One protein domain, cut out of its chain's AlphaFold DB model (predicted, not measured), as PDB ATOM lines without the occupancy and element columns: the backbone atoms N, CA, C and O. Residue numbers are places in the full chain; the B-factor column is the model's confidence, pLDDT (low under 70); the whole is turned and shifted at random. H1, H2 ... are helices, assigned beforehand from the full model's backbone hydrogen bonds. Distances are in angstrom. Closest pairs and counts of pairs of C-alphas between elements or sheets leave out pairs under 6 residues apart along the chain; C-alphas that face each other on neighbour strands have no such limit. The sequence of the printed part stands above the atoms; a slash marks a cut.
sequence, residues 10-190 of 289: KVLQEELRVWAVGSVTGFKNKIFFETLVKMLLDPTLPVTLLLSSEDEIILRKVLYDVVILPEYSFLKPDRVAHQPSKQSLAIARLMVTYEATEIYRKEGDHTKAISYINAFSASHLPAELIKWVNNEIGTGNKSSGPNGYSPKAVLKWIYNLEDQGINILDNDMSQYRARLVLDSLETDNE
ATOM      1  N   LYS A  10     388.023 558.669 880.210       87.25
ATOM      2  CA  LYS A  10     387.614 557.436 879.520       87.25
ATOM      3  C   LYS A  10     387.241 557.686 878.056       87.25
ATOM      4  O   LYS A  10     387.630 556.907 877.197       87.25
ATOM      5  N   VAL A  11     386.519 558.773 877.775       91.00
ATOM      6  CA  VAL A  11     386.158 559.165 876.403       91.00
ATOM      7  C   VAL A  11     387.407 559.551 875.615       91.00
ATOM      8  O   VAL A  11     387.581 559.079 874.500       91.00
ATOM      9  N   LEU A  12     388.323 560.317 876.216       89.56
ATOM     10  CA  LEU A  12     389.590 560.662 875.568       89.56
ATOM     11  C   LEU A  12     390.420 559.412 875.238       89.56
ATOM     12  O   LEU A  12     390.950 559.296 874.139       89.56
ATOM     13  N   GLN A  13     390.518 558.462 876.170       92.31
ATOM     14  CA  GLN A  13     391.235 557.206 875.951       92.31
ATOM     15  C   GLN A  13     390.636 556.399 874.789       92.31
ATOM     16  O   GLN A  13     391.369 555.860 873.961       92.31
ATOM     17  N   GLU A  14     389.307 556.338 874.714       93.69
ATOM     18  CA  GLU A  14     388.572 555.682 873.633       93.69
ATOM     19  C   GLU A  14     388.845 556.347 872.276       93.69
ATOM     20  O   GLU A  14     389.186 555.667 871.307       93.69
ATOM     21  N   GLU A  15     388.753 557.677 872.214       94.75
ATOM     22  CA  GLU A  15     389.046 558.450 871.006       94.75
ATOM     23  C   GLU A  15     390.495 558.247 870.557       94.75
ATOM     24  O   GLU A  15     390.741 557.938 869.388       94.75
ATOM     25  N   LEU A  16     391.454 558.340 871.483       94.88
ATOM     26  CA  LEU A  16     392.869 558.094 871.207       94.88
ATOM     27  C   LEU A  16     393.101 556.684 870.671       94.88
ATOM     28  O   LEU A  16     393.854 556.521 869.711       94.88
ATOM     29  N   ARG A  17     392.427 555.672 871.229       96.56
ATOM     30  CA  ARG A  17     392.501 554.302 870.715       96.56
ATOM     31  C   ARG A  17     392.016 554.227 869.272       96.56
ATOM     32  O   ARG A  17     392.712 553.660 868.434       96.56
ATOM     33  N   VAL A  18     390.855 554.803 868.960       97.19
ATOM     34  CA  VAL A  18     390.300 554.796 867.594       97.19
ATOM     35  C   VAL A  18     391.251 555.488 866.612       97.19
ATOM     36  O   VAL A  18     391.567 554.923 865.563       97.19
ATOM     37  N   TRP A  19     391.769 556.667 866.968       96.81
ATOM     38  CA  TRP A  19     392.727 557.407 866.145       96.81
ATOM     39  C   TRP A  19     394.045 556.658 865.952       96.81
ATOM     40  O   TRP A  19     394.554 556.595 864.832       96.81
ATOM     41  N   ALA A  20     394.592 556.062 867.010       97.00
ATOM     42  CA  ALA A  20     395.844 555.318 866.944       97.00
ATOM     43  C   ALA A  20     395.697 554.051 866.088       97.00
ATOM     44  O   ALA A  20     396.521 553.811 865.203       97.00
ATOM     45  N   VAL A  21     394.611 553.288 866.265       97.00
ATOM     46  CA  VAL A  21     394.312 552.124 865.415       97.00
ATOM     47  C   VAL A  21     394.149 552.550 863.956       97.00
ATOM     48  O   VAL A  21     394.727 551.913 863.070       97.00
ATOM     49  N   GLY A  22     393.420 553.640 863.697       96.25
ATOM     50  CA  GLY A  22     393.265 554.212 862.359       96.25
ATOM     51  C   GLY A  22     394.601 554.633 861.742       96.25
ATOM     52  O   GLY A  22     394.869 554.314 860.586       96.25
ATOM     53  N   SER A  23     395.478 555.255 862.529       96.12
ATOM     54  CA  SER A  23     396.803 555.712 862.090       96.12
ATOM     55  C   SER A  23     397.716 554.543 861.725       96.12
ATOM     56  O   SER A  23     398.273 554.520 860.630       96.12
ATOM     57  N   VAL A  24     397.817 553.522 862.583       96.75
ATOM     58  CA  VAL A  24     398.598 552.305 862.297       96.75
ATOM     59  C   VAL A  24     398.063 551.600 861.044       96.75
ATOM     60  O   VAL A  24     398.835 551.211 860.164       96.75
ATOM     61  N   THR A  25     396.735 551.487 860.925       95.75
ATOM     62  CA  THR A  25     396.073 550.882 859.756       95.75
ATOM     63  C   THR A  25     396.312 551.681 858.476       95.75
ATOM     64  O   THR A  25     396.452 551.087 857.407       95.75
ATOM     65  N   GLY A  26     396.353 553.012 858.568       94.62
ATOM     66  CA  GLY A  26     396.593 553.916 857.447       94.62
ATOM     67  C   GLY A  26     398.046 553.898 856.979       94.62
ATOM     68  O   GLY A  26     398.296 553.757 855.784       94.62
ATOM     69  N   PHE A  27     399.003 553.973 857.910       93.56
ATOM     70  CA  PHE A  27     400.429 553.976 857.579       93.56
ATOM     71  C   PHE A  27     400.915 552.640 857.023       93.56
ATOM     72  O   PHE A  27     401.821 552.634 856.192       93.56
ATOM     73  N   LYS A  28     400.350 551.515 857.492       92.81
ATOM     74  CA  LYS A  28     400.756 550.150 857.096       92.81
ATOM     75  C   LYS A  28     402.272 549.937 857.156       92.81
ATOM     76  O   LYS A  28     402.849 549.212 856.349       92.81
ATOM     77  N   ASN A  29     402.924 550.605 858.102       91.31
ATOM     78  CA  ASN A  29     404.370 550.634 858.208       91.31
ATOM     79  C   ASN A  29     404.810 549.703 859.340       91.31
ATOM     80  O   ASN A  29     404.525 549.943 860.514       91.31
ATOM     81  N   LYS A  30     405.517 548.632 858.972       89.00
ATOM     82  CA  LYS A  30     405.994 547.633 859.928       89.00
ATOM     83  C   LYS A  30     407.011 548.199 860.918       89.00
ATOM     84  O   LYS A  30     406.950 547.837 862.084       89.00
ATOM     85  N   ILE A  31     407.901 549.083 860.468       89.62
ATOM     86  CA  ILE A  31     408.920 549.703 861.324       89.62
ATOM     87  C   ILE A  31     408.243 550.595 862.365       89.62
ATOM     88  O   ILE A  31     408.559 550.508 863.542       89.62
ATOM     89  N   PHE A  32     407.246 551.382 861.952       92.44
ATOM     90  CA  PHE A  32     406.446 552.185 862.876       92.44
ATOM     91  C   PHE A  32     405.768 551.317 863.940       92.44
ATOM     92  O   PHE A  32     405.861 551.613 865.128       92.44
ATOM     93  N   PHE A  33     405.124 550.222 863.526       94.50
ATOM     94  CA  PHE A  33     404.508 549.291 864.465       94.50
ATOM     95  C   PHE A  33     405.541 548.658 865.408       94.50
ATOM     96  O   PHE A  33     405.312 548.601 866.611       94.50
ATOM     97  N   GLU A  34     406.689 548.225 864.885       92.12
ATOM     98  CA  GLU A  34     407.784 547.670 865.680       92.12
ATOM     99  C   GLU A  34     408.291 548.658 866.733       92.12
ATOM    100  O   GLU A  34     408.500 548.257 867.877       92.12
ATOM    101  N   THR A  35     408.404 549.945 866.396       92.75
ATOM    102  CA  THR A  35     408.736 550.995 867.365       92.75
ATOM    103  C   THR A  35     407.717 551.050 868.501       92.75
ATOM    104  O   THR A  35     408.122 551.086 869.656       92.75
ATOM    105  N   LEU A  36     406.410 550.989 868.212       95.12
ATOM    106  CA  LEU A  36     405.377 550.986 869.259       95.12
ATOM    107  C   LEU A  36     405.499 549.772 870.190       95.12
ATOM    108  O   LEU A  36     405.371 549.915 871.402       95.12
ATOM    109  N   VAL A  37     405.765 548.584 869.635       94.50
ATOM    110  CA  VAL A  37     405.966 547.371 870.446       94.50
ATOM    111  C   VAL A  37     407.214 547.503 871.316       94.50
ATOM    112  O   VAL A  37     407.156 547.201 872.502       94.50
ATOM    113  N   LYS A  38     408.327 547.989 870.758       90.69
ATOM    114  CA  LYS A  38     409.579 548.185 871.502       90.69
ATOM    115  C   LYS A  38     409.429 549.211 872.624       90.69
ATOM    116  O   LYS A  38     409.836 548.927 873.740       90.69
ATOM    117  N   MET A  39     408.748 550.330 872.371       91.94
ATOM    118  CA  MET A  39     408.432 551.325 873.407       91.94
ATOM    119  C   MET A  39     407.663 550.724 874.589       91.94
ATOM    120  O   MET A  39     407.830 551.170 875.718       91.94
ATOM    121  N   LEU A  40     406.800 549.734 874.340       93.00
ATOM    122  CA  LEU A  40     406.042 549.058 875.392       93.00
ATOM    123  C   LEU A  40     406.878 548.063 876.201       93.00
ATOM    124  O   LEU A  40     406.495 547.766 877.329       93.00
ATOM    125  N   LEU A  41     407.996 547.567 875.658       89.38
ATOM    126  CA  LEU A  41     408.922 546.723 876.413       89.38
ATOM    127  C   LEU A  41     409.692 547.527 877.466       89.38
ATOM    128  O   LEU A  41     410.060 546.974 878.505       89.38
ATOM    129  N   ASP A  42     409.898 548.822 877.239       86.38
ATOM    130  CA  ASP A  42     410.554 549.701 878.201       86.38
ATOM    131  C   ASP A  42     409.659 549.976 879.427       86.38
ATOM    132  O   ASP A  42     408.434 550.133 879.297       86.38
ATOM    133  N   PRO A  43     410.244 550.068 880.640       81.62
ATOM    134  CA  PRO A  43     409.490 550.306 881.875       81.62
ATOM    135  C   PRO A  43     408.792 551.669 881.876       81.62
ATOM    136  O   PRO A  43     407.691 551.806 882.402       81.62
ATOM    137  N   THR A  44     409.393 552.659 881.221       84.50
ATOM    138  CA  THR A  44     408.803 553.977 880.979       84.50
ATOM    139  C   THR A  44     408.771 554.234 879.486       84.50
ATOM    140  O   THR A  44     409.756 553.970 878.797       84.50
ATOM    141  N   LEU A  45     407.664 554.770 878.976       87.81
ATOM    142  CA  LEU A  45     407.589 555.156 877.573       87.81
ATOM    143  C   LEU A  45     408.617 556.270 877.309       87.81
ATOM    144  O   LEU A  45     408.766 557.158 878.149       87.81
ATOM    145  N   PRO A  46     409.278 556.317 876.139       85.50
ATOM    146  CA  PRO A  46     410.247 557.365 875.799       85.50
ATOM    147  C   PRO A  46     409.568 558.708 875.453       85.50
ATOM    148  O   PRO A  46     409.876 559.358 874.458       85.50
ATOM    149  N   VAL A  47     408.603 559.116 876.274       82.75
ATOM    150  CA  VAL A  47     407.833 560.363 876.209       82.75
ATOM    151  C   VAL A  47     407.700 561.008 877.595       82.75
ATOM    152  O   VAL A  47     406.909 561.932 877.762       82.75
ATOM    153  N   THR A  48     408.484 560.561 878.583       74.25
ATOM    154  CA  THR A  48     408.466 561.069 879.970       74.25
ATOM    155  C   THR A  48     408.739 562.572 880.085       74.25
ATOM    156  O   THR A  48     408.322 563.199 881.050       74.25
ATOM    157  N   LEU A  49     409.411 563.175 879.099       84.12
ATOM    158  CA  LEU A  49     409.625 564.628 879.034       84.12
ATOM    159  C   LEU A  49     408.424 565.402 878.462       84.12
ATOM    160  O   LEU A  49     408.389 566.628 878.554       84.12
ATOM    161  N   LEU A  50     407.472 564.711 877.830       86.38
ATOM    162  CA  LEU A  50     406.321 565.300 877.135       86.38
ATOM    163  C   LEU A  50     405.007 565.114 877.894       86.38
ATOM    164  O   LEU A  50     404.083 565.901 877.701       86.38
ATOM    165  N   LEU A  51     404.912 564.066 878.711       87.00
ATOM    166  CA  LEU A  51     403.694 563.669 879.407       87.00
ATOM    167  C   LEU A  51     403.923 563.603 880.912       87.00
ATOM    168  O   LEU A  51     405.012 563.274 881.378       87.00
ATOM    169  N   SER A  52     402.865 563.886 881.670       89.69
ATOM    170  CA  SER A  52     402.835 563.550 883.091       89.69
ATOM    171  C   SER A  52     402.870 562.025 883.272       89.69
ATOM    172  O   SER A  52     402.505 561.275 882.364       89.69
ATOM    173  N   SER A  53     403.260 561.549 884.456       87.44
ATOM    174  CA  SER A  53     403.242 560.112 884.769       87.44
ATOM    175  C   SER A  53     401.842 559.501 884.638       87.44
ATOM    176  O   SER A  53     401.689 558.357 884.216       87.44
ATOM    177  N   GLU A  54     400.803 560.270 884.956       88.88
ATOM    178  CA  GLU A  54     399.416 559.836 884.823       88.88
ATOM    179  C   GLU A  54     399.001 559.692 883.350       88.88
ATOM    180  O   GLU A  54     398.381 558.695 882.970       88.88
ATOM    181  N   ASP A  55     399.397 560.643 882.504       89.75
ATOM    182  CA  ASP A  55     399.124 560.595 881.066       89.75
ATOM    183  C   ASP A  55     399.930 559.500 880.362       89.75
ATOM    184  O   ASP A  55     399.431 558.869 879.429       89.75
ATOM    185  N   GLU A  56     401.146 559.215 880.835       91.88
ATOM    186  CA  GLU A  56     401.948 558.089 880.357       91.88
ATOM    187  C   GLU A  56     401.227 556.754 880.587       91.88
ATOM    188  O   GLU A  56     401.153 555.930 879.673       91.88
ATOM    189  N   ILE A  57     400.636 556.547 881.772       90.06
ATOM    190  CA  ILE A  57     399.871 555.329 882.083       90.06
ATOM    191  C   ILE A  57     398.685 555.185 881.123       90.06
ATOM    192  O   ILE A  57     398.429 554.092 880.606       90.06
ATOM    193  N   ILE A  58     397.966 556.277 880.848       91.44
ATOM    194  CA  ILE A  58     396.839 556.273 879.901       91.44
ATOM    195  C   ILE A  58     397.336 555.917 878.501       91.44
ATOM    196  O   ILE A  58     396.766 555.033 877.858       91.44
ATOM    197  N   LEU A  59     398.413 556.558 878.042       93.81
ATOM    198  CA  LEU A  59     399.007 556.285 876.739       93.81
ATOM    199  C   LEU A  59     399.464 554.828 876.631       93.81
ATOM    200  O   LEU A  59     399.167 554.178 875.633       93.81
ATOM    201  N   ARG A  60     400.116 554.280 877.659       94.81
ATOM    202  CA  ARG A  60     400.535 552.873 877.703       94.81
ATOM    203  C   ARG A  60     399.335 551.935 877.566       94.81
ATOM    204  O   ARG A  60     399.378 551.013 876.757       94.81
ATOM    205  N   LYS A  61     398.230 552.207 878.272       94.56
ATOM    206  CA  LYS A  61     396.979 551.434 878.145       94.56
ATOM    207  C   LYS A  61     396.391 551.514 876.730       94.56
ATOM    208  O   LYS A  61     395.967 550.488 876.201       94.56
ATOM    209  N   VAL A  62     396.408 552.691 876.098       96.50
ATOM    210  CA  VAL A  62     395.996 552.856 874.688       96.50
ATOM    211  C   VAL A  62     396.907 552.067 873.751       96.50
ATOM    212  O   VAL A  62     396.423 551.384 872.854       96.50
ATOM    213  N   LEU A  63     398.221 552.131 873.949       97.00
ATOM    214  CA  LEU A  63     399.188 551.430 873.112       97.00
ATOM    215  C   LEU A  63     399.077 549.907 873.253       97.00
ATOM    216  O   LEU A  63     399.178 549.212 872.243       97.00
ATOM    217  N   TYR A  64     398.784 549.380 874.449       97.56
ATOM    218  CA  TYR A  64     398.441 547.964 874.615       97.56
ATOM    219  C   TYR A  64     397.224 547.584 873.772       97.56
ATOM    220  O   TYR A  64     397.293 546.617 873.012       97.56
ATOM    221  N   ASP A  65     396.146 548.372 873.837       97.50
ATOM    222  CA  ASP A  65     394.960 548.130 873.015       97.50
ATOM    223  C   ASP A  65     395.310 548.132 871.520       97.50
ATOM    224  O   ASP A  65     394.859 547.258 870.790       97.50
ATOM    225  N   VAL A  66     396.138 549.078 871.067       97.62
ATOM    226  CA  VAL A  66     396.553 549.233 869.661       97.62
ATOM    227  C   VAL A  66     397.430 548.074 869.184       97.62
ATOM    228  O   VAL A  66     397.286 547.629 868.051       97.62
ATOM    229  N   VAL A  67     398.345 547.576 870.012       97.06
ATOM    230  CA  VAL A  67     399.311 546.536 869.621       97.06
ATOM    231  C   VAL A  67     398.716 545.127 869.705       97.06
ATOM    232  O   VAL A  67     399.077 544.251 868.907       97.06
ATOM    233  N   ILE A  68     397.820 544.890 870.665       97.56
ATOM    234  CA  ILE A  68     397.345 543.545 871.008       97.56
ATOM    235  C   ILE A  68     396.028 543.211 870.306       97.56
ATOM    236  O   ILE A  68     395.909 542.125 869.744       97.56
ATOM    237  N   LEU A  69     395.040 544.115 870.331       96.88
ATOM    238  CA  LEU A  69     393.673 543.782 869.908       96.88
ATOM    239  C   LEU A  69     393.494 543.683 868.380       96.88
ATOM    240  O   LEU A  69     392.833 542.744 867.931       96.88
ATOM    241  N   PRO A  70     394.023 544.607 867.554       95.19
ATOM    242  CA  PRO A  70     393.832 544.556 866.115       95.19
ATOM    243  C   PRO A  70     394.745 543.524 865.450       95.19
ATOM    244  O   PRO A  70     395.948 543.435 865.715       95.19
ATOM    245  N   GLU A  71     394.181 542.799 864.488       92.25
ATOM    246  CA  GLU A  71     394.956 542.002 863.542       92.25
ATOM    247  C   GLU A  71     395.248 542.844 862.295       92.25
ATOM    248  O   GLU A  71     394.404 543.019 861.411       92.25
ATOM    249  N   TYR A  72     396.458 543.392 862.225       92.56
ATOM    250  CA  TYR A  72     396.874 544.214 861.097       92.56
ATOM    251  C   TYR A  72     397.314 543.351 859.913       92.56
ATOM    252  O   TYR A  72     398.244 542.552 860.003       92.56
ATOM    253  N   SER A  73     396.702 543.567 858.748       89.50
ATOM    254  CA  SER A  73     397.003 542.786 857.540       89.50
ATOM    255  C   SER A  73     398.464 542.882 857.086       89.50
ATOM    256  O   SER A  73     398.993 541.899 856.575       89.50
ATOM    257  N   PHE A  74     399.127 544.023 857.312       88.06
ATOM    258  CA  PHE A  74     400.535 544.240 856.957       88.06
ATOM    259  C   PHE A  74     401.528 543.503 857.876       88.06
ATOM    260  O   PHE A  74     402.721 543.471 857.581       88.06
ATOM    261  N   LEU A  75     401.058 542.925 858.989       86.75
ATOM    262  CA  LEU A  75     401.882 542.126 859.898       86.75
ATOM    263  C   LEU A  75     401.904 540.642 859.542       86.75
ATOM    264  O   LEU A  75     402.776 539.928 860.034       86.75
ATOM    265  N   LYS A  76     400.990 540.185 858.679       82.25
ATOM    266  CA  LYS A  76     400.956 538.789 858.238       82.25
ATOM    267  C   LYS A  76     402.289 538.427 857.580       82.25
ATOM    268  O   LYS A  76     402.802 539.210 856.773       82.25
ATOM    269  N   PRO A  77     402.873 537.265 857.902       69.06
ATOM    270  CA  PRO A  77     404.151 536.884 857.340       69.06
ATOM    271  C   PRO A  77     404.009 536.672 855.837       69.06
ATOM    272  O   PRO A  77     403.157 535.923 855.354       69.06
ATOM    273  N   ASP A  78     404.896 537.317 855.094       66.81
ATOM    274  CA  ASP A  78     405.100 536.982 853.696       66.81
ATOM    275  C   ASP A  78     405.744 535.592 853.596       66.81
ATOM    276  O   ASP A  78     406.728 535.305 854.287       66.81
ATOM    277  N   ARG A  79     405.187 534.722 852.746       58.22
ATOM    278  CA  ARG A  79     405.530 533.290 852.658       58.22
ATOM    279  C   ARG A  79     406.969 533.034 852.194       58.22
ATOM    280  O   ARG A  79     407.423 531.896 852.263       58.22
ATOM    281  N   VAL A  80     407.668 534.066 851.721       51.78
ATOM    282  CA  VAL A  80     408.918 533.935 850.959       51.78
ATOM    283  C   VAL A  80     410.165 534.370 851.743       51.78
ATOM    284  O   VAL A  80     411.268 533.979 851.382       51.78
ATOM    285  N   ALA A  81     410.037 535.118 852.847       51.53
ATOM    286  CA  ALA A  81     411.201 535.718 853.513       51.53
ATOM    287  C   ALA A  81     411.272 535.397 855.012       51.53
ATOM    288  O   ALA A  81     410.619 536.062 855.830       51.53
ATOM    289  N   HIS A  82     412.118 534.415 855.350       55.88
ATOM    290  CA  HIS A  82     412.690 534.242 856.686       55.88
ATOM    291  C   HIS A  82     413.610 535.437 856.941       55.88
ATOM    292  O   HIS A  82     414.643 535.581 856.294       55.88
ATOM    293  N   GLN A  83     413.184 536.352 857.806       61.31
ATOM    294  CA  GLN A  83     413.948 537.552 858.115       61.31
ATOM    295  C   GLN A  83     413.973 537.718 859.640       61.31
ATOM    296  O   GLN A  83     412.896 537.766 860.244       61.31
ATOM    297  N   PRO A  84     415.164 537.824 860.256       59.47
ATOM    298  CA  PRO A  84     415.327 537.811 861.713       59.47
ATOM    299  C   PRO A  84     414.561 538.940 862.418       59.47
ATOM    300  O   PRO A  84     413.981 538.736 863.480       59.47
ATOM    301  N   SER A  85     414.408 540.103 861.773       63.59
ATOM    302  CA  SER A  85     413.617 541.223 862.316       63.59
ATOM    303  C   SER A  85     412.116 540.934 862.454       63.59
ATOM    304  O   SER A  85     411.411 541.605 863.203       63.59
ATOM    305  N   LYS A  86     411.572 539.943 861.734       68.88
ATOM    306  CA  LYS A  86     410.161 539.555 861.894       68.88
ATOM    307  C   LYS A  86     409.960 538.708 863.149       68.88
ATOM    308  O   LYS A  86     408.899 538.799 863.761       68.88
ATOM    309  N   GLN A  87     410.962 537.906 863.501       78.88
ATOM    310  CA  GLN A  87     410.945 537.013 864.656       78.88
ATOM    311  C   GLN A  87     411.076 537.825 865.945       78.88
ATOM    312  O   GLN A  87     410.257 537.660 866.846       78.88
ATOM    313  N   SER A  88     412.001 538.792 865.984       82.88
ATOM    314  CA  SER A  88     412.153 539.699 867.129       82.88
ATOM    315  C   SER A  88     410.859 540.460 867.438       82.88
ATOM    316  O   SER A  88     410.429 540.499 868.588       82.88
ATOM    317  N   LEU A  89     410.164 540.972 866.414       88.00
ATOM    318  CA  LEU A  89     408.861 541.620 866.589       88.00
ATOM    319  C   LEU A  89     407.797 540.665 867.153       88.00
ATOM    320  O   LEU A  89     406.993 541.065 867.993       88.00
ATOM    321  N   ALA A  90     407.763 539.418 866.683       90.12
ATOM    322  CA  ALA A  90     406.785 538.433 867.131       90.12
ATOM    323  C   ALA A  90     406.960 538.094 868.620       90.12
ATOM    324  O   ALA A  90     405.982 538.070 869.370       90.12
ATOM    325  N   ILE A  91     408.208 537.908 869.056       91.12
ATOM    326  CA  ILE A  91     408.557 537.685 870.464       91.12
ATOM    327  C   ILE A  91     408.259 538.941 871.296       91.12
ATOM    328  O   ILE A  91     407.668 538.836 872.367       91.12
ATOM    329  N   ALA A  92     408.591 540.135 870.793       92.06
ATOM    330  CA  ALA A  92     408.301 541.403 871.466       92.06
ATOM    331  C   ALA A  92     406.805 541.577 871.707       92.06
ATOM    332  O   ALA A  92     406.371 541.908 872.807       92.06
ATOM    333  N   ARG A  93     405.992 541.254 870.703       93.81
ATOM    334  CA  ARG A  93     404.538 541.323 870.810       93.81
ATOM    335  C   ARG A  93     403.982 540.271 871.779       93.81
ATOM    336  O   ARG A  93     403.051 540.581 872.520       93.81
ATOM    337  N   LEU A  94     404.563 539.067 871.829       94.94
ATOM    338  CA  LEU A  94     404.248 538.049 872.842       94.94
ATOM    339  C   LEU A  94     404.536 538.565 874.264       94.94
ATOM    340  O   LEU A  94     403.671 538.462 875.134       94.94
ATOM    341  N   MET A  95     405.719 539.138 874.481       93.81
ATOM    342  CA  MET A  95     406.152 539.696 875.764       93.81
ATOM    343  C   MET A  95     405.244 540.834 876.237       93.81
ATOM    344  O   MET A  95     404.671 540.740 877.322       93.81
ATOM    345  N   VAL A  96     405.007 541.829 875.375       94.94
ATOM    346  CA  VAL A  96     404.071 542.941 875.620       94.94
ATOM    347  C   VAL A  96     402.675 542.426 875.966       94.94
ATOM    348  O   VAL A  96     402.034 542.936 876.881       94.94
ATOM    349  N   THR A  97     402.193 541.399 875.258       96.88
ATOM    350  CA  THR A  97     400.878 540.816 875.550       96.88
ATOM    351  C   THR A  97     400.857 540.181 876.937       96.88
ATOM    352  O   THR A  97     399.907 540.394 877.687       96.88
ATOM    353  N   TYR A  98     401.887 539.410 877.292       95.38
ATOM    354  CA  TYR A  98     401.975 538.781 878.605       95.38
ATOM    355  C   TYR A  98     401.994 539.825 879.731       95.38
ATOM    356  O   TYR A  98     401.146 539.763 880.620       95.38
ATOM    357  N   GLU A  99     402.865 540.829 879.663       93.19
ATOM    358  CA  GLU A  99     402.924 541.899 880.667       93.19
ATOM    359  C   GLU A  99     401.600 542.651 880.793       93.19
ATOM    360  O   GLU A  99     401.077 542.793 881.897       93.19
ATOM    361  N   ALA A 100     400.992 543.048 879.673       95.31
ATOM    362  CA  ALA A 100     399.704 543.727 879.696       95.31
ATOM    363  C   ALA A 100     398.617 542.865 880.367       95.31
ATOM    364  O   ALA A 100     397.789 543.381 881.119       95.31
ATOM    365  N   THR A 101     398.627 541.544 880.142       96.06
ATOM    366  CA  THR A 101     397.690 540.631 880.814       96.06
ATOM    367  C   THR A 101     397.928 540.533 882.316       96.06
ATOM    368  O   THR A 101     396.953 540.503 883.067       96.06
ATOM    369  N   GLU A 102     399.182 540.511 882.772       93.31
ATOM    370  CA  GLU A 102     399.494 540.463 884.204       93.31
ATOM    371  C   GLU A 102     399.145 541.786 884.895       93.31
ATOM    372  O   GLU A 102     398.558 541.754 885.973       93.31
ATOM    373  N   ILE A 103     399.400 542.936 884.257       92.38
ATOM    374  CA  ILE A 103     398.997 544.256 884.773       92.38
ATOM    375  C   ILE A 103     397.485 544.293 885.011       92.38
ATOM    376  O   ILE A 103     397.045 544.570 886.123       92.38
ATOM    377  N   TYR A 104     396.673 543.953 884.006       95.06
ATOM    378  CA  TYR A 104     395.216 543.995 884.161       95.06
ATOM    379  C   TYR A 104     394.679 542.947 885.145       95.06
ATOM    380  O   TYR A 104     393.667 543.190 885.797       95.06
ATOM    381  N   ARG A 105     395.362 541.805 885.317       93.75
ATOM    382  CA  ARG A 105     395.040 540.860 886.398       93.75
ATOM    383  C   ARG A 105     395.317 541.454 887.775       93.75
ATOM    384  O   ARG A 105     394.451 541.334 888.634       93.75
ATOM    385  N   LYS A 106     396.479 542.090 887.968       92.69
ATOM    386  CA  LYS A 106     396.858 542.762 889.223       92.69
ATOM    387  C   LYS A 106     395.910 543.926 889.547       92.69
ATOM    388  O   LYS A 106     395.562 544.121 890.704       92.69
ATOM    389  N   GLU A 107     395.433 544.650 888.533       92.62
ATOM    390  CA  GLU A 107     394.435 545.726 888.679       92.62
ATOM    391  C   GLU A 107     392.990 545.222 888.912       92.62
ATOM    392  O   GLU A 107     392.101 546.028 889.181       92.62
ATOM    393  N   GLY A 108     392.723 543.914 888.796       94.00
ATOM    394  CA  GLY A 108     391.386 543.323 888.954       94.00
ATOM    395  C   GLY A 108     390.475 543.405 887.718       94.00
ATOM    396  O   GLY A 108     389.339 542.931 887.755       94.00
ATOM    397  N   ASP A 109     390.953 543.942 886.591       96.19
ATOM    398  CA  ASP A 109     390.216 543.968 885.320       96.19
ATOM    399  C   ASP A 109     390.425 542.655 884.544       96.19
ATOM    400  O   ASP A 109     391.117 542.559 883.519       96.19
ATOM    401  N   HIS A 110     389.812 541.589 885.058       96.25
ATOM    402  CA  HIS A 110     389.897 540.265 884.447       96.25
ATOM    403  C   HIS A 110     389.287 540.219 883.044       96.25
ATOM    404  O   HIS A 110     389.760 539.456 882.201       96.25
ATOM    405  N   THR A 111     388.274 541.042 882.758       97.56
ATOM    406  CA  THR A 111     387.662 541.119 881.427       97.56
ATOM    407  C   THR A 111     388.680 541.586 880.396       97.56
ATOM    408  O   THR A 111     388.817 540.957 879.342       97.56
ATOM    409  N   LYS A 112     389.447 542.636 880.708       96.50
ATOM    410  CA  LYS A 112     390.475 543.133 879.799       96.50
ATOM    411  C   LYS A 112     391.635 542.154 879.652       96.50
ATOM    412  O   LYS A 112     392.034 541.865 878.523       96.50
ATOM    413  N   ALA A 113     392.085 541.537 880.744       97.62
ATOM    414  CA  ALA A 113     393.100 540.486 880.681       97.62
ATOM    415  C   ALA A 113     392.672 539.306 879.782       97.62
ATOM    416  O   ALA A 113     393.446 538.858 878.936       97.62
ATOM    417  N   ILE A 114     391.427 538.831 879.909       97.88
ATOM    418  CA  ILE A 114     390.873 537.771 879.049       97.88
ATOM    419  C   ILE A 114     390.811 538.232 877.589       97.88
ATOM    420  O   ILE A 114     391.149 537.457 876.694       97.88
ATOM    421  N   SER A 115     390.434 539.489 877.330       98.25
ATOM    422  CA  SER A 115     390.370 540.019 875.963       98.25
ATOM    423  C   SER A 115     391.725 539.966 875.248       98.25
ATOM    424  O   SER A 115     391.789 539.527 874.100       98.25
ATOM    425  N   TYR A 116     392.817 540.300 875.940       98.31
ATOM    426  CA  TYR A 116     394.175 540.239 875.391       98.31
ATOM    427  C   TYR A 116     394.648 538.805 875.155       98.31
ATOM    428  O   TYR A 116     395.217 538.506 874.104       98.31
ATOM    429  N   ILE A 117     394.363 537.895 876.093       97.94
ATOM    430  CA  ILE A 117     394.677 536.469 875.934       97.94
ATOM    431  C   ILE A 117     393.956 535.908 874.711       97.94
ATOM    432  O   ILE A 117     394.577 535.213 873.907       97.94
ATOM    433  N   ASN A 118     392.670 536.222 874.555       97.94
ATOM    434  CA  ASN A 118     391.863 535.747 873.439       97.94
ATOM    435  C   ASN A 118     392.337 536.340 872.109       97.94
ATOM    436  O   ASN A 118     392.481 535.591 871.147       97.94
ATOM    437  N   ALA A 119     392.633 537.644 872.061       97.38
ATOM    438  CA  ALA A 119     393.157 538.298 870.863       97.38
ATOM    439  C   ALA A 119     394.465 537.648 870.390       97.38
ATOM    440  O   ALA A 119     394.589 537.290 869.222       97.38
ATOM    441  N   PHE A 120     395.406 537.400 871.306       96.31
ATOM    442  CA  PHE A 120     396.651 536.709 870.975       96.31
ATOM    443  C   PHE A 120     396.411 535.259 870.556       96.31
ATOM    444  O   PHE A 120     396.863 534.856 869.487       96.31
ATOM    445  N   SER A 121     395.668 534.490 871.357       96.25
ATOM    446  CA  SER A 121     395.455 533.052 871.126       96.25
ATOM    447  C   SER A 121     394.707 532.770 869.820       96.25
ATOM    448  O   SER A 121     394.934 531.734 869.202       96.25
ATOM    449  N   ALA A 122     393.819 533.679 869.405       95.00
ATOM    450  CA  ALA A 122     393.064 533.579 868.158       95.00
ATOM    451  C   ALA A 122     393.802 534.165 866.937       95.00
ATOM    452  O   ALA A 122     393.338 533.988 865.810       95.00
ATOM    453  N   SER A 123     394.920 534.871 867.138       92.56
ATOM    454  CA  SER A 123     395.730 535.423 866.046       92.56
ATOM    455  C   SER A 123     396.604 534.352 865.379       92.56
ATOM    456  O   SER A 123     396.705 533.213 865.835       92.56
ATOM    457  N   HIS A 124     397.281 534.723 864.293       89.69
ATOM    458  CA  HIS A 124     398.225 533.832 863.598       89.69
ATOM    459  C   HIS A 124     399.570 533.714 864.339       89.69
ATOM    460  O   HIS A 124     400.322 532.756 864.148       89.69
ATOM    461  N   LEU A 125     399.847 534.679 865.219       90.56
ATOM    462  CA  LEU A 125     401.124 534.862 865.893       90.56
ATOM    463  C   LEU A 125     401.585 533.643 866.718       90.56
ATOM    464  O   LEU A 125     402.748 533.261 866.577       90.56
ATOM    465  N   PRO A 126     400.738 532.981 867.533       92.94
ATOM    466  CA  PRO A 126     401.169 531.850 868.349       92.94
ATOM    467  C   PRO A 126     401.623 530.663 867.493       92.94
ATOM    468  O   PRO A 126     402.668 530.069 867.749       92.94
ATOM    469  N   ALA A 127     400.857 530.331 866.450       90.69
ATOM    470  CA  ALA A 127     401.173 529.227 865.549       90.69
ATOM    471  C   ALA A 127     402.455 529.501 864.747       90.69
ATOM    472  O   ALA A 127     403.273 528.599 864.555       90.69
ATOM    473  N   GLU A 128     402.654 530.746 864.312       88.69
ATOM    474  CA  GLU A 128     403.866 531.176 863.613       88.69
ATOM    475  C   GLU A 128     405.102 531.127 864.507       88.69
ATOM    476  O   GLU A 128     406.132 530.608 864.078       88.69
ATOM    477  N   LEU A 129     404.989 531.595 865.753       90.31
ATOM    478  CA  LEU A 129     406.059 531.515 866.747       90.31
ATOM    479  C   LEU A 129     406.456 530.066 867.020       90.31
ATOM    480  O   LEU A 129     407.632 529.734 866.936       90.31
ATOM    481  N   ILE A 130     405.486 529.183 867.276       90.69
ATOM    482  CA  ILE A 130     405.758 527.762 867.541       90.69
ATOM    483  C   ILE A 130     406.427 527.100 866.338       90.69
ATOM    484  O   ILE A 130     407.402 526.366 866.494       90.69
ATOM    485  N   LYS A 131     405.930 527.371 865.127       88.25
ATOM    486  CA  LYS A 131     406.534 526.852 863.897       88.25
ATOM    487  C   LYS A 131     407.967 527.351 863.725       88.25
ATOM    488  O   LYS A 131     408.829 526.562 863.357       88.25
ATOM    489  N   TRP A 132     408.214 528.639 863.960       87.06
ATOM    490  CA  TRP A 132     409.549 529.212 863.850       87.06
ATOM    491  C   TRP A 132     410.510 528.613 864.881       87.06
ATOM    492  O   TRP A 132     411.545 528.087 864.485       87.06
ATOM    493  N   VAL A 133     410.139 528.600 866.163       86.81
ATOM    494  CA  VAL A 133     410.970 528.031 867.233       86.81
ATOM    495  C   VAL A 133     411.305 526.564 866.944       86.81
ATOM    496  O   VAL A 133     412.457 526.162 867.056       86.81
ATOM    497  N   ASN A 134     410.342 525.764 866.478       87.06
ATOM    498  CA  ASN A 134     410.609 524.373 866.096       87.06
ATOM    499  C   ASN A 134     411.603 524.236 864.929       87.06
ATOM    500  O   ASN A 134     412.330 523.245 864.870       87.06
ATOM    501  N   ASN A 135     411.641 525.201 864.005       83.88
ATOM    502  CA  ASN A 135     412.618 525.195 862.918       83.88
ATOM    503  C   ASN A 135     414.035 525.529 863.418       83.88
ATOM    504  O   ASN A 135     414.981 524.953 862.892       83.88
ATOM    505  N   GLU A 136     414.179 526.397 864.426       80.44
ATOM    506  CA  GLU A 136     415.481 526.729 865.041       80.44
ATOM    507  C   GLU A 136     416.077 525.549 865.820       80.44
ATOM    508  O   GLU A 136     417.273 525.278 865.747       80.44
ATOM    509  N   ILE A 137     415.237 524.798 866.537       80.81
ATOM    510  CA  ILE A 137     415.669 523.654 867.356       80.81
ATOM    511  C   ILE A 137     416.191 522.484 866.488       80.81
ATOM    512  O   ILE A 137     416.992 521.663 866.945       80.81
ATOM    513  N   GLY A 138     415.750 522.401 865.228       68.06
ATOM    514  CA  GLY A 138     416.086 521.320 864.304       68.06
ATOM    515  C   GLY A 138     415.425 519.975 864.648       68.06
ATOM    516  O   GLY A 138     414.912 519.737 865.740       68.06
ATOM    517  N   THR A 139     415.440 519.038 863.697       61.28
ATOM    518  CA  THR A 139     414.700 517.756 863.771       61.28
ATOM    519  C   THR A 139     415.172 516.803 864.887       61.28
ATOM    520  O   THR A 139     414.491 515.818 865.177       61.28
ATOM    521  N   GLY A 140     416.334 517.061 865.503       56.06
ATOM    522  CA  GLY A 140     416.966 516.192 866.506       56.06
ATOM    523  C   GLY A 140     416.430 516.354 867.930       56.06
ATOM    524  O   GLY A 140     416.381 515.377 868.674       56.06
ATOM    525  N   ASN A 141     415.954 517.549 868.287       60.53
ATOM    526  CA  ASN A 141     415.466 517.873 869.626       60.53
ATOM    527  C   ASN A 141     413.951 518.099 869.564       60.53
ATOM    528  O   ASN A 141     413.470 519.221 869.438       60.53
ATOM    529  N   LYS A 142     413.164 517.021 869.632       59.78
ATOM    530  CA  LYS A 142     411.700 517.128 869.745       59.78
ATOM    531  C   LYS A 142     411.339 517.676 871.127       59.78
ATOM    532  O   LYS A 142     411.022 516.908 872.031       59.78
ATOM    533  N   SER A 143     411.408 518.993 871.305       66.12
ATOM    534  CA  SER A 143     410.819 519.621 872.482       66.12
ATOM    535  C   SER A 143     409.301 519.428 872.427       66.12
ATOM    536  O   SER A 143     408.681 519.507 871.361       66.12
ATOM    537  N   SER A 144     408.684 519.116 873.566       76.31
ATOM    538  CA  SER A 144     407.229 519.192 873.668       76.31
ATOM    539  C   SER A 144     406.839 520.650 873.442       76.31
ATOM    540  O   SER A 144     407.376 521.513 874.135       76.31
ATOM    541  N   GLY A 145     405.952 520.924 872.481       84.75
ATOM    542  CA  GLY A 145     405.438 522.274 872.230       84.75
ATOM    543  C   GLY A 145     404.770 522.896 873.467       84.75
ATOM    544  O   GLY A 145     404.618 522.233 874.497       84.75
ATOM    545  N   PRO A 146     404.341 524.166 873.393       89.38
ATOM    546  CA  PRO A 146     403.714 524.818 874.532       89.38
ATOM    547  C   PRO A 146     402.390 524.142 874.904       89.38
ATOM    548  O   PRO A 146     401.666 523.628 874.048       89.38
ATOM    549  N   ASN A 147     402.030 524.215 876.187       88.94
ATOM    550  CA  ASN A 147     400.755 523.720 876.716       88.94
ATOM    551  C   ASN A 147     399.600 524.689 876.384       88.94
ATOM    552  O   ASN A 147     398.945 525.227 877.277       88.94
ATOM    553  N   GLY A 148     399.386 524.950 875.094       90.19
ATOM    554  CA  GLY A 148     398.367 525.861 874.572       90.19
ATOM    555  C   GLY A 148     398.931 527.139 873.944       90.19
ATOM    556  O   GLY A 148     400.137 527.367 873.911       90.19
ATOM    557  N   TYR A 149     398.023 527.980 873.445       94.38
ATOM    558  CA  TYR A 149     398.341 529.192 872.678       94.38
ATOM    559  C   TYR A 149     398.239 530.495 873.486       94.38
ATOM    560  O   TYR A 149     398.305 531.577 872.910       94.38
ATOM    561  N   SER A 150     398.085 530.419 874.813       94.75
ATOM    562  CA  SER A 150     398.068 531.625 875.646       94.75
ATOM    563  C   SER A 150     399.456 532.283 875.688       94.75
ATOM    564  O   SER A 150     400.462 531.566 875.635       94.75
ATOM    565  N   PRO A 151     399.549 533.620 875.858       95.19
ATOM    566  CA  PRO A 151     400.839 534.308 875.953       95.19
ATOM    567  C   PRO A 151     401.754 533.685 877.017       95.19
ATOM    568  O   PRO A 151     402.901 533.348 876.746       95.19
ATOM    569  N   LYS A 152     401.212 533.413 878.211       93.31
ATOM    570  CA  LYS A 152     401.952 532.783 879.315       93.31
ATOM    571  C   LYS A 152     402.484 531.391 878.951       93.31
ATOM    572  O   LYS A 152     403.620 531.071 879.291       93.31
ATOM    573  N   ALA A 153     401.683 530.561 878.277       93.00
ATOM    574  CA  ALA A 153     402.087 529.204 877.909       93.00
ATOM    575  C   ALA A 153     403.207 529.204 876.860       93.00
ATOM    576  O   ALA A 153     404.196 528.489 877.025       93.00
ATOM    577  N   VAL A 154     403.071 530.031 875.819       94.12
ATOM    578  CA  VAL A 154     404.080 530.161 874.758       94.12
ATOM    579  C   VAL A 154     405.377 530.751 875.314       94.12
ATOM    580  O   VAL A 154     406.449 530.216 875.047       94.12
ATOM    581  N   LEU A 155     405.291 531.795 876.142       92.31
ATOM    582  CA  LEU A 155     406.468 532.437 876.731       92.31
ATOM    583  C   LEU A 155     407.218 531.503 877.689       92.31
ATOM    584  O   LEU A 155     408.436 531.372 877.592       92.31
ATOM    585  N   LYS A 156     406.498 530.784 878.564       90.75
ATOM    586  CA  LYS A 156     407.100 529.782 879.458       90.75
ATOM    587  C   LYS A 156     407.809 528.676 878.677       90.75
ATOM    588  O   LYS A 156     408.878 528.230 879.078       90.75
ATOM    589  N   TRP A 157     407.217 528.230 877.572       91.31
ATOM    590  CA  TRP A 157     407.842 527.239 876.703       91.31
ATOM    591  C   TRP A 157     409.142 527.759 876.082       91.31
ATOM    592  O   TRP A 157     410.147 527.060 876.165       91.31
ATOM    593  N   ILE A 158     409.156 528.989 875.555       90.06
ATOM    594  CA  ILE A 158     410.374 529.622 875.022       90.06
ATOM    595  C   ILE A 158     411.464 529.717 876.098       90.06
ATOM    596  O   ILE A 158     412.594 529.315 875.846       90.06
ATOM    597  N   TYR A 159     411.134 530.157 877.315       87.19
ATOM    598  CA  TYR A 159     412.120 530.236 878.402       87.19
ATOM    599  C   TYR A 159     412.705 528.878 878.790       87.19
ATOM    600  O   TYR A 159     413.907 528.781 879.011       87.19
ATOM    601  N   ASN A 160     411.890 527.822 878.819       87.00
ATOM    602  CA  ASN A 160     412.391 526.477 879.099       87.00
ATOM    603  C   ASN A 160     413.385 525.989 878.030       87.00
ATOM    604  O   ASN A 160     414.244 525.165 878.334       87.00
ATOM    605  N   LEU A 161     413.253 526.451 876.782       86.88
ATOM    606  CA  LEU A 161     414.188 526.125 875.702       86.88
ATOM    607  C   LEU A 161     415.505 526.893 875.850       86.88
ATOM    608  O   LEU A 161     416.569 526.317 875.625       86.88
ATOM    609  N   GLU A 162     415.454 528.149 876.291       85.62
ATOM    610  CA  GLU A 162     416.665 528.911 876.617       85.62
ATOM    611  C   GLU A 162     417.443 528.302 877.778       85.62
ATOM    612  O   GLU A 162     418.664 528.182 877.701       85.62
ATOM    613  N   ASP A 163     416.744 527.835 878.817       83.06
ATOM    614  CA  ASP A 163     417.367 527.133 879.946       83.06
ATOM    615  C   ASP A 163     418.023 525.802 879.510       83.06
ATOM    616  O   ASP A 163     418.906 525.281 880.190       83.06
ATOM    617  N   GLN A 164     417.634 525.261 878.348       83.94
ATOM    618  CA  GLN A 164     418.263 524.103 877.698       83.94
ATOM    619  C   GLN A 164     419.406 524.487 876.740       83.94
ATOM    620  O   GLN A 164     419.981 523.613 876.091       83.94
ATOM    621  N   GLY A 165     419.758 525.773 876.658       80.06
ATOM    622  CA  GLY A 165     420.852 526.296 875.839       80.06
ATOM    623  C   GLY A 165     420.462 526.699 874.414       80.06
ATOM    624  O   GLY A 165     421.350 526.932 873.596       80.06
ATOM    625  N   ILE A 166     419.165 526.779 874.090       83.19
ATOM    626  CA  ILE A 166     418.684 527.203 872.766       83.19
ATOM    627  C   ILE A 166     418.439 528.711 872.792       83.19
ATOM    628  O   ILE A 166     417.473 529.170 873.393       83.19
ATOM    629  N   ASN A 167     419.308 529.485 872.142       82.69
ATOM    630  CA  ASN A 167     419.224 530.945 872.153       82.69
ATOM    631  C   ASN A 167     418.129 531.449 871.195       82.69
ATOM    632  O   ASN A 167     418.353 531.528 869.987       82.69
ATOM    633  N   ILE A 168     416.943 531.740 871.730       81.31
ATOM    634  CA  ILE A 168     415.766 532.181 870.961       81.31
ATOM    635  C   ILE A 168     415.548 533.686 871.136       81.31
ATOM    636  O   ILE A 168     415.107 534.363 870.203       81.31
ATOM    637  N   LEU A 169     415.821 534.214 872.329       79.69
ATOM    638  CA  LEU A 169     415.689 535.627 872.639       79.69
ATOM    639  C   LEU A 169     416.973 536.364 872.258       79.69
ATOM    640  O   LEU A 169     418.085 535.905 872.498       79.69
ATOM    641  N   ASP A 170     416.809 537.547 871.676       74.19
ATOM    642  CA  ASP A 170     417.921 538.484 871.536       74.19
ATOM    643  C   ASP A 170     418.273 539.095 872.906       74.19
ATOM    644  O   ASP A 170     417.462 539.073 873.833       74.19
ATOM    645  N   ASN A 171     419.452 539.699 873.033       69.62
ATOM    646  CA  ASN A 171     419.967 540.245 874.289       69.62
ATOM    647  C   ASN A 171     419.003 541.254 874.952       69.62
ATOM    648  O   ASN A 171     418.826 541.243 876.171       69.62
ATOM    649  N   ASP A 172     418.321 542.080 874.151       69.62
ATOM    650  CA  ASP A 172     417.305 543.036 874.627       69.62
ATOM    651  C   ASP A 172     416.105 542.321 875.277       69.62
ATOM    652  O   ASP A 172     415.532 542.760 876.274       69.62
ATOM    653  N   MET A 173     415.754 541.158 874.739       76.44
ATOM    654  CA  MET A 173     414.627 540.341 875.176       76.44
ATOM    655  C   MET A 173     414.995 539.514 876.416       76.44
ATOM    656  O   MET A 173     414.151 539.290 877.287       76.44
ATOM    657  N   SER A 174     416.265 539.123 876.556       71.50
ATOM    658  CA  SER A 174     416.794 538.506 877.776       71.50
ATOM    659  C   SER A 174     416.731 539.457 878.980       71.50
ATOM    660  O   SER A 174     416.411 539.019 880.087       71.50
ATOM    661  N   GLN A 175     416.965 540.763 878.788       71.94
ATOM    662  CA  GLN A 175     416.783 541.758 879.858       71.94
ATOM    663  C   GLN A 175     415.319 541.843 880.306       71.94
ATOM    664  O   GLN A 175     415.026 541.872 881.502       71.94
ATOM    665  N   TYR A 176     414.388 541.812 879.351       72.69
ATOM    666  CA  TYR A 176     412.959 541.794 879.645       72.69
ATOM    667  C   TYR A 176     412.531 540.517 880.388       72.69
ATOM    668  O   TYR A 176     411.763 540.584 881.348       72.69
ATOM    669  N   ARG A 177     413.079 539.351 880.014       71.81
ATOM    670  CA  ARG A 177     412.896 538.096 880.762       71.81
ATOM    671  C   ARG A 177     413.313 538.250 882.220       71.81
ATOM    672  O   ARG A 177     412.553 537.856 883.099       71.81
ATOM    673  N   ALA A 178     414.497 538.810 882.477       70.62
ATOM    674  CA  ALA A 178     414.985 539.004 883.841       70.62
ATOM    675  C   ALA A 178     414.004 539.842 884.676       70.62
ATOM    676  O   ALA A 178     413.721 539.488 885.818       70.62
ATOM    677  N   ARG A 179     413.409 540.885 884.079       72.31
ATOM    678  CA  ARG A 179     412.359 541.691 884.718       72.31
ATOM    679  C   ARG A 179     411.110 540.877 885.051       72.31
ATOM    680  O   ARG A 179     410.670 540.884 886.192       72.31
ATOM    681  N   LEU A 180     410.573 540.127 884.089       71.56
ATOM    682  CA  LEU A 180     409.380 539.304 884.324       71.56
ATOM    683  C   LEU A 180     409.592 538.241 885.409       71.56
ATOM    684  O   LEU A 180     408.671 537.934 886.162       71.56
ATOM    685  N   VAL A 181     410.794 537.661 885.481       65.94
ATOM    686  CA  VAL A 181     411.143 536.691 886.527       65.94
ATOM    687  C   VAL A 181     411.143 537.361 887.903       65.94
ATOM    688  O   VAL A 181     410.588 536.786 888.840       65.94
ATOM    689  N   LEU A 182     411.682 538.579 888.026       60.31
ATOM    690  CA  LEU A 182     411.632 539.356 889.272       60.31
ATOM    691  C   LEU A 182     410.186 539.651 889.696       60.31
ATOM    692  O   LEU A 182     409.823 539.365 890.835       60.31
ATOM    693  N   ASP A 183     409.337 540.092 888.766       58.06
ATOM    694  CA  ASP A 183     407.924 540.387 889.043       58.06
ATOM    695  C   ASP A 183     407.123 539.139 889.459       58.06
ATOM    696  O   ASP A 183     406.137 539.247 890.191       58.06
ATOM    697  N   SER A 184     407.523 537.954 888.976       57.84
ATOM    698  CA  SER A 184     406.915 536.676 889.364       57.84
ATOM    699  C   SER A 184     407.363 536.194 890.747       57.84
ATOM    700  O   SER A 184     406.562 535.616 891.481       57.84
ATOM    701  N   LEU A 185     408.611 536.488 891.133       47.28
ATOM    702  CA  LEU A 185     409.146 536.171 892.457       47.28
ATOM    703  C   LEU A 185     408.435 536.990 893.542       47.28
ATOM    704  O   LEU A 185     408.164 536.477 894.621       47.28
ATOM    705  N   GLU A 186     408.077 538.241 893.245       44.38
ATOM    706  CA  GLU A 186     407.273 539.074 894.147       44.38
ATOM    707  C   GLU A 186     405.863 538.509 894.362       44.38
ATOM    708  O   GLU A 186     405.373 538.519 895.486       44.38
ATOM    709  N   THR A 187     405.233 537.946 893.324       45.22
ATOM    710  CA  THR A 187     403.908 537.313 893.453       45.22
ATOM    711  C   THR A 187     403.927 535.943 894.134       45.22
ATOM    712  O   THR A 187     402.924 535.559 894.730       45.22
ATOM    713  N   ASP A 188     405.043 535.211 894.081       37.81
ATOM    714  CA  ASP A 188     405.164 533.889 894.717       37.81
ATOM    715  C   ASP A 188     405.552 533.977 896.210       37.81
ATOM    716  O   ASP A 188     405.361 533.015 896.952       37.81
ATOM    717  N   ASN A 189     406.029 535.135 896.686       34.00
ATOM    718  CA  ASN A 189     406.386 535.356 898.094       34.00
ATOM    719  C   ASN A 189     405.181 535.637 899.025       34.00
ATOM    720  O   ASN A 189     405.368 535.724 900.238       34.00
ATOM    721  N   GLU A 190     403.954 535.753 898.500       37.47
ATOM    722  CA  GLU A 190     402.729 535.990 899.296       37.47
ATOM    723  C   GLU A 190     401.873 534.733 899.555       37.47
ATOM    724  O   GLU A 190     400.800 534.822 900.155       37.47
TER     725      GLU A 190
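AT A GLANCE: This is residues 10 to 190 of the 289 residues of an uncharacterized protein of Daucus carota subsp. sativus (UniProt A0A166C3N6). One long helix, H4, runs through the middle, with H2 and H3 packed on one side of it and the side-by-side pair H6 and H7 on the other. H5 folds back along H4 as a helical hairpin, H1 covers H3 at one far end of the model, and H8 runs near H4 in nearly the same direction. The printed part has 181 residues with eight named helices, H1 to H8 in order along the chain, and no named strand: it is all helix, and the packing is mostly crossed, with 2 of 10 touching pairs at a shallow tilt. The whole is compact, with a radius of gyration of the C-alphas of 16.6 A and spans of 53 by 47 by 30 A.

HOW THE PARTS SIT: The hub is H4, residues 84 to 106, which touches five other helices. H5, residues 110 to 122, forms a hairpin with it, at a shallow tilt of 23 degrees, opposite ways; their closest C-alphas, of Thr 101 and Ala 113, are 4.6 A apart. H2, residues 30 to 41, touches residues 89 to 96 of H4 at a steep tilt of 41 degrees, closest at the C-alphas of Leu 41 and Val 96, 6.2 A. H3, residues 53 to 68, touches H4 with residues 64 to 68 alone, closest at the C-alphas of Ile 68 and Thr 97, 6.4 A. H1, residues 10 to 27, touches H3, closest at the C-alphas of Arg 17 and Val 62, 5.5 A, and is apart from H4. H7, residues 151 to 162, touches H4 at the C-alphas of Tyr 98 and Pro 151, their closest, 5.3 A. H6, residues 125 to 137, touches H4, closest at the C-alphas of Ala 90 and Leu 125, 6.8 A. H6 and H7 touch at a shallow tilt of 10 degrees, the same way, closest at the C-alphas of Pro 126 and Val 154, 7.2 A. H8, residues 171 to 188, is close to H4 but not clearly touching, with the C-alphas of Ala 92 and Met 173 closest, 7.4 A. Every O i to N i+4 pair is within hydrogen-bond range in H1, H2, H3, H5, H6 and H7; in H4 it is 18 of 19 and in H8 13 of 14.

IN THESE COORDINATES: H4 is 33.5 A long from first to last C-alpha, H8 26.0 A, H1 25.6 A and H3 22.3 A. H1 begins at C-alpha 10 (387.614, 557.436, 879.520), H4 at C-alpha 84 (415.327, 537.811, 861.713), and H8 ends at C-alpha 188 (405.164, 533.889, 894.717).

THE WHOLE: The two C-alphas farthest apart, of Val 11 and Gly 140, are 53.8 A apart. The printed part has no cut. The links H2 to H3, H3 to H4 and H6 to H7 are long. The mean pLDDT of the printed part is 85.1; residues 77 to 86, 138 to 143, 171 to 172 and 181 to 190 are under 70.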